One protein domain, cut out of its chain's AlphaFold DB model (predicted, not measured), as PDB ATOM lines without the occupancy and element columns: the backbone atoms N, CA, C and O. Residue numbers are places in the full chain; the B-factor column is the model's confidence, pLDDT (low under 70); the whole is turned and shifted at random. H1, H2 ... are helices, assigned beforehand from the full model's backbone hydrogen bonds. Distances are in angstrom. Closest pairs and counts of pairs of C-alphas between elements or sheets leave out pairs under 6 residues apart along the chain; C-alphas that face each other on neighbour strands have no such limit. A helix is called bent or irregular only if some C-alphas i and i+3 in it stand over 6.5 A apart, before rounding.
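AT A GLANCE: This is residues 2 to 52 of the 171 residues of the protein "Hypothetical protein" of Haptolina ericina (UniProt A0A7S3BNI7). A loose triangle of three short helices, H2, H3 and H4, has a longer helix, H1, packed crosswise on the side of H3 away from H2 and H4. The unnamed residues 2 to 9 extend beyond H1 at one end of the long axis, and Ser 52 lies at the other. The printed part has 51 residues with four named helices, in the order H1, H2, H3, H4, and no named strand; the class is all helix. It is only just compact, close to loose, with a radius of gyration of the C-alphas of 11.4 A, and its outline is elongated, with spans of 36 by 18 by 16 A.

HOW THE PARTS SIT: Start at H1, residues 10 to 21, and look from Lys 15 across to Trp 39 in H3, residues 35 to 42. H1 and H3 touch, and these are their closest C-alphas, 6.0 A apart. Their lines stand about perpendicular, at 81 degrees. Next along the printed part comes H2, residues 27 to 31, which is apart from H1. H2 touches H3, with the closest C-alphas those of Ser 30 and Gln 38, 5.3 A apart. H2 also touches H4, residues 44 to 50, where the C-alphas of Cys 29 and Val 47 are closest, at 6.1 A. H3 and H4 only just touch, with 3 pairs of C-alphas within 8 A, and only at the corner by their link; the closest C-alphas are those of Cys 41 and Val 47, 5.0 A apart. The lines of H3 and H4 are about perpendicular, at 83 degrees. H3 is the hub, touching three helices, while H1 and H4 stay apart. In H1 and H2 every O i to N i+4 pair is within hydrogen-bond range; in H3 it is 0 of 4, with 3 of 5 O i to N i+3 pairs, and in H4 1 of 3, with 2 of 4.

IN THESE COORDINATES: Find C-alpha 10 at (161.969, 140.296, 142.988); from there H1 runs 15.9 A to C-alpha 21 at (174.266, 131.116, 147.053). H2 goes from Ala 27 to Lys 31. H3 runs 13.5 A from Ala 35 to Met 42 and is irregular, with C-alphas 36 and 39 7.4 A apart. H4 runs 10.3 A from Gly 44 to C-alpha 50 at (179.338, 152.825, 144.504); it is irregular, but only just, with C-alphas 46 and 49 7.0 A apart.

THE WHOLE: The two C-alphas farthest apart are those of Lys 3 and Ser 52, at 36.9 A. The printed part has no cut, and its three links between helices are tight. The mean pLDDT of the printed part is 91.3; look at residues 2 to 3 and residue 6 for values under 70.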
ATOM      1  N   CYS A   2     157.997 131.533 149.515       66.25
ATOM      2  CA  CYS A   2     158.207 131.563 148.068       66.25
ATOM      3  C   CYS A   2     158.600 130.150 147.609       66.25
ATOM      4  O   CYS A   2     159.499 129.559 148.209       66.25
ATOM      5  N   LYS A   3     157.882 129.578 146.639       69.94
ATOM      6  CA  LYS A   3     158.122 128.206 146.148       69.94
ATOM      7  C   LYS A   3     158.517 128.154 144.675       69.94
ATOM      8  O   LYS A   3     158.984 127.113 144.232       69.94
ATOM      9  N   ASP A   4     158.329 129.254 143.952       73.25
ATOM     10  CA  ASP A   4     158.588 129.373 142.526       73.25
ATOM     11  C   ASP A   4     159.293 130.704 142.263       73.25
ATOM     12  O   ASP A   4     158.762 131.763 142.591       73.25
ATOM     13  N   ALA A   5     160.495 130.630 141.693       70.38
ATOM     14  CA  ALA A   5     161.315 131.797 141.410       70.38
ATOM     15  C   ALA A   5     160.671 132.740 140.383       70.38
ATOM     16  O   ALA A   5     160.978 133.927 140.378       70.38
ATOM     17  N   LEU A   6     159.766 132.257 139.534       67.81
ATOM     18  CA  LEU A   6     159.145 133.084 138.501       67.81
ATOM     19  C   LEU A   6     158.001 133.954 139.044       67.81
ATOM     20  O   LEU A   6     157.837 135.087 138.604       67.81
ATOM     21  N   HIS A   7     157.287 133.483 140.070       73.62
ATOM     22  CA  HIS A   7     156.053 134.113 140.567       73.62
ATOM     23  C   HIS A   7     156.194 134.808 141.931       73.62
ATOM     24  O   HIS A   7     155.212 135.265 142.520       73.62
ATOM     25  N   CYS A   8     157.402 134.861 142.486       81.50
ATOM     26  CA  CYS A   8     157.681 135.631 143.693       81.50
ATOM     27  C   CYS A   8     158.123 137.051 143.353       81.50
ATOM     28  O   CYS A   8     158.704 137.300 142.299       81.50
ATOM     29  N   SER A   9     157.911 137.981 144.291       85.50
ATOM     30  CA  SER A   9     158.450 139.329 144.137       85.50
ATOM     31  C   SER A   9     159.971 139.285 143.999       85.50
ATOM     32  O   SER A   9     160.646 138.452 144.620       85.50
ATOM     33  N   VAL A  10     160.522 140.225 143.231       89.38
ATOM     34  CA  VAL A  10     161.969 140.296 142.988       89.38
ATOM     35  C   VAL A  10     162.754 140.373 144.305       89.38
ATOM     36  O   VAL A  10     163.752 139.678 144.472       89.38
ATOM     37  N   GLU A  11     162.264 141.123 145.298       91.44
ATOM     38  CA  GLU A  11     162.868 141.171 146.637       91.44
ATOM     39  C   GLU A  11     162.925 139.790 147.308       91.44
ATOM     40  O   GLU A  11     163.971 139.393 147.826       91.44
ATOM     41  N   ALA A  12     161.810 139.051 147.319       89.56
ATOM     42  CA  ALA A  12     161.755 137.741 147.960       89.56
ATOM     43  C   ALA A  12     162.702 136.746 147.275       89.56
ATOM     44  O   ALA A  12     163.398 135.993 147.961       89.56
ATOM     45  N   ASN A  13     162.768 136.788 145.942       90.50
ATOM     46  CA  ASN A  13     163.672 135.958 145.152       90.50
ATOM     47  C   ASN A  13     165.140 136.276 145.415       90.50
ATOM     48  O   ASN A  13     165.922 135.358 145.660       90.50
ATOM     49  N   ILE A  14     165.518 137.555 145.431       92.44
ATOM     50  CA  ILE A  14     166.906 137.939 145.707       92.44
ATOM     51  C   ILE A  14     167.288 137.547 147.134       92.44
ATOM     52  O   ILE A  14     168.347 136.957 147.326       92.44
ATOM     53  N   LYS A  15     166.434 137.790 148.137       92.19
ATOM     54  CA  LYS A  15     166.711 137.379 149.528       92.19
ATOM     55  C   LYS A  15     166.913 135.866 149.658       92.19
ATOM     56  O   LYS A  15     167.828 135.419 150.357       92.19
ATOM     57  N   LEU A  16     166.085 135.074 148.971       90.75
ATOM     58  CA  LEU A  16     166.239 133.621 148.925       90.75
ATOM     59  C   LEU A  16     167.558 133.223 148.246       90.75
ATOM     60  O   LEU A  16     168.318 132.438 148.812       90.75
ATOM     61  N   GLY A  17     167.856 133.803 147.081       90.88
ATOM     62  CA  GLY A  17     169.090 133.557 146.332       90.88
ATOM     63  C   GLY A  17     170.344 133.936 147.120       90.88
ATOM     64  O   GLY A  17     171.307 133.177 147.144       90.88
ATOM     65  N   MET A  18     170.317 135.047 147.858       91.88
ATOM     66  CA  MET A  18     171.423 135.443 148.728       91.88
ATOM     67  C   MET A  18     171.712 134.407 149.811       91.88
ATOM     68  O   MET A  18     172.870 134.097 150.072       91.88
ATOM     69  N   THR A  19     170.665 133.843 150.413       90.56
ATOM     70  CA  THR A  19     170.812 132.794 151.430       90.56
ATOM     71  C   THR A  19     171.337 131.499 150.808       90.56
ATOM     72  O   THR A  19     172.204 130.843 151.377       90.56
ATOM     73  N   ALA A  20     170.823 131.131 149.633       92.25
ATOM     74  CA  ALA A  20     171.164 129.880 148.964       92.25
ATOM     75  C   ALA A  20     172.573 129.879 148.352       92.25
ATOM     76  O   ALA A  20     173.236 128.845 148.347       92.25
ATOM     77  N   TRP A  21     173.024 131.020 147.826       94.75
ATOM     78  CA  TRP A  21     174.266 131.116 147.053       94.75
ATOM     79  C   TRP A  21     175.380 131.880 147.761       94.75
ATOM     80  O   TRP A  21     176.521 131.797 147.321       94.75
ATOM     81  N   SER A  22     175.074 132.607 148.842       93.75
ATOM     82  CA  SER A  22     176.032 133.482 149.535       93.75
ATOM     83  C   SER A  22     176.846 134.361 148.562       93.75
ATOM     84  O   SER A  22     178.080 134.339 148.598       93.75
ATOM     85  N   PRO A  23     176.184 135.094 147.642       93.44
ATOM     86  CA  PRO A  23     176.869 135.865 146.618       93.44
ATOM     87  C   PRO A  23     177.651 137.020 147.249       93.44
ATOM     88  O   PRO A  23     177.250 137.592 148.263       93.44
ATOM     89  N   SER A  24     178.755 137.395 146.606       93.69
ATOM     90  CA  SER A  24     179.433 138.654 146.912       93.69
ATOM     91  C   SER A  24     178.713 139.809 146.217       93.69
ATOM     92  O   SER A  24     178.324 139.687 145.057       93.69
ATOM     93  N   VAL A  25     178.559 140.924 146.923       95.44
ATOM     94  CA  VAL A  25     178.055 142.200 146.394       95.44
ATOM     95  C   VAL A  25     179.119 143.278 146.586       95.44
ATOM     96  O   VAL A  25     180.134 143.026 147.238       95.44
ATOM     97  N   ASP A  26     178.893 144.476 146.045       97.25
ATOM     98  CA  ASP A  26     179.769 145.615 146.317       97.25
ATOM     99  C   ASP A  26     179.899 145.856 147.834       97.25
ATOM    100  O   ASP A  26     178.901 145.923 148.565       97.25
ATOM    101  N   ALA A  27     181.142 145.920 148.315       96.81
ATOM    102  CA  ALA A  27     181.438 145.934 149.743       96.81
ATOM    103  C   ALA A  27     181.003 147.242 150.415       96.81
ATOM    104  O   ALA A  27     180.504 147.208 151.544       96.81
ATOM    105  N   ASP A  28     181.153 148.372 149.721       97.69
ATOM    106  CA  ASP A  28     180.775 149.683 150.243       97.69
ATOM    107  C   ASP A  28     179.250 149.821 150.257       97.69
ATOM    108  O   ASP A  28     178.681 150.207 151.281       97.69
ATOM    109  N   CYS A  29     178.570 149.360 149.200       98.00
ATOM    110  CA  CYS A  29     177.111 149.261 149.197       98.00
ATOM    111  C   CYS A  29     176.603 148.404 150.361       98.00
ATOM    112  O   CYS A  29     175.698 148.810 151.086       98.00
ATOM    113  N   SER A  30     177.185 147.221 150.574       96.94
ATOM    114  CA  SER A  30     176.755 146.311 151.643       96.94
ATOM    115  C   SER A  30     176.927 146.916 153.037       96.94
ATOM    116  O   SER A  30     176.063 146.745 153.900       96.94
ATOM    117  N   LYS A  31     178.030 147.642 153.253       97.31
ATOM    118  CA  LYS A  31     178.357 148.293 154.526       97.31
ATOM    119  C   LYS A  31     177.401 149.439 154.864       97.31
ATOM    120  O   LYS A  31     177.093 149.638 156.038       97.31
ATOM    121  N   ASP A  32     176.917 150.150 153.853       97.44
ATOM    122  CA  ASP A  32     175.978 151.265 154.011       97.44
ATOM    123  C   ASP A  32     174.525 150.809 154.235       97.44
ATOM    124  O   ASP A  32     173.646 151.627 154.527       97.44
ATOM    125  N   LYS A  33     174.247 149.506 154.111       96.06
ATOM    126  CA  LYS A  33     172.906 148.936 154.257       96.06
ATOM    127  C   LYS A  33     172.755 148.156 155.566       96.06
ATOM    128  O   LYS A  33     173.643 147.394 155.949       96.06
ATOM    129  N   PRO A  34     171.588 148.255 156.228       96.31
ATOM    130  CA  PRO A  34     171.188 147.283 157.240       96.31
ATOM    131  C   PRO A  34     171.240 145.850 156.694       96.31
ATOM    132  O   PRO A  34     170.997 145.626 155.506       96.31
ATOM    133  N   ALA A  35     171.504 144.869 157.561       91.06
ATOM    134  CA  ALA A  35     171.669 143.466 157.163       91.06
ATOM    135  C   ALA A  35     170.476 142.914 156.353       91.06
ATOM    136  O   ALA A  35     170.662 142.196 155.376       91.06
ATOM    137  N   ASP A  36     169.245 143.295 156.701       91.75
ATOM    138  CA  ASP A  36     168.012 142.882 156.017       91.75
ATOM    139  C   ASP A  36     167.771 143.592 154.669       91.75
ATOM    140  O   ASP A  36     166.857 143.219 153.922       91.75
ATOM    141  N   GLN A  37     168.598 144.588 154.342       95.81
ATOM    142  CA  GLN A  37     168.540 145.393 153.119       95.81
ATOM    143  C   GLN A  37     169.752 145.197 152.204       95.81
ATOM    144  O   GLN A  37     169.768 145.763 151.115       95.81
ATOM    145  N   GLN A  38     170.734 144.372 152.574       95.38
ATOM    146  CA  GLN A  38     171.923 144.129 151.743       95.38
ATOM    147  C   GLN A  38     171.591 143.562 150.353       95.38
ATOM    148  O   GLN A  38     172.325 143.800 149.398       95.38
ATOM    149  N   TRP A  39     170.440 142.895 150.202       95.00
ATOM    150  CA  TRP A  39     169.906 142.448 148.907       95.00
ATOM    151  C   TRP A  39     169.728 143.572 147.891       95.00
ATOM    152  O   TRP A  39     169.797 143.330 146.688       95.00
ATOM    153  N   GLN A  40     169.537 144.807 148.357       97.19
ATOM    154  CA  GLN A  40     169.421 145.973 147.494       97.19
ATOM    155  C   GLN A  40     170.667 146.161 146.629       97.19
ATOM    156  O   GLN A  40     170.535 146.598 145.494       97.19
ATOM    157  N   CYS A  41     171.853 145.768 147.102       97.62
ATOM    158  CA  CYS A  41     173.098 145.885 146.341       97.62
ATOM    159  C   CYS A  41     173.161 144.979 145.098       97.62
ATOM    160  O   CYS A  41     174.077 145.121 144.296       97.62
ATOM    161  N   MET A  42     172.183 144.087 144.900       96.38
ATOM    162  CA  MET A  42     171.996 143.339 143.648       96.38
ATOM    163  C   MET A  42     171.225 144.133 142.580       96.38
ATOM    164  O   MET A  42     171.134 143.690 141.440       96.38
ATOM    165  N   MET A  43     170.648 145.287 142.930       96.25
ATOM    166  CA  MET A  43     169.821 146.097 142.035       96.25
ATOM    167  C   MET A  43     170.581 147.338 141.572       96.25
ATOM    168  O   MET A  43     171.070 148.113 142.400       96.25
ATOM    169  N   GLY A  44     170.576 147.586 140.259       96.19
ATOM    170  CA  GLY A  44     171.314 148.682 139.618       96.19
ATOM    171  C   GLY A  44     171.172 150.029 140.331       96.19
ATOM    172  O   GLY A  44     172.168 150.611 140.744       96.19
ATOM    173  N   LYS A  45     169.937 150.483 140.592       95.94
ATOM    174  CA  LYS A  45     169.673 151.795 141.220       95.94
ATOM    175  C   LYS A  45     170.276 151.986 142.619       95.94
ATOM    176  O   LYS A  45     170.385 153.117 143.075       95.94
ATOM    177  N   TYR A  46     170.569 150.901 143.339       97.25
ATOM    178  CA  TYR A  46     171.124 150.973 144.693       97.25
ATOM    179  C   TYR A  46     172.639 150.793 144.705       97.25
ATOM    180  O   TYR A  46     173.287 151.370 145.572       97.25
ATOM    181  N   VAL A  47     173.196 150.014 143.773       97.00
ATOM    182  CA  VAL A  47     174.649 149.816 143.659       97.00
ATOM    183  C   VAL A  47     175.331 150.927 142.852       97.00
ATOM    184  O   VAL A  47     176.501 151.208 143.086       97.00
ATOM    185  N   GLU A  48     174.604 151.608 141.959       96.50
ATOM    186  CA  GLU A  48     175.120 152.673 141.084       96.50
ATOM    187  C   GLU A  48     176.008 153.716 141.794       96.50
ATOM    188  O   GLU A  48     177.116 153.947 141.304       96.50
ATOM    189  N   PRO A  49     175.654 154.268 142.975       97.06
ATOM    190  CA  PRO A  49     176.487 155.283 143.632       97.06
ATOM    191  C   PRO A  49     177.905 154.807 144.000       97.06
ATOM    192  O   PRO A  49     178.822 155.627 144.164       97.06
ATOM    193  N   TYR A  50     178.093 153.491 144.114       97.31
ATOM    194  CA  TYR A  50     179.338 152.825 144.504       97.31
ATOM    195  C   TYR A  50     180.205 152.436 143.294       97.31
ATOM    196  O   TYR A  50     181.414 152.237 143.427       97.31
ATOM    197  N   ILE A  51     179.638 152.418 142.083       96.00
ATOM    198  CA  ILE A  51     180.366 152.082 140.856       96.00
ATOM    199  C   ILE A  51     181.145 153.310 140.368       96.00
ATOM    200  O   ILE A  51     180.609 154.237 139.766       96.00
ATOM    201  N   SER A  52     182.457 153.322 140.610       93.75
ATOM    202  CA  SER A  52     183.321 154.440 140.194       93.75
ATOM    203  C   SER A  52     183.714 154.395 138.714       93.75
ATOM    204  O   SER A  52     184.048 155.425 138.129       93.75
TER     205      SER A  52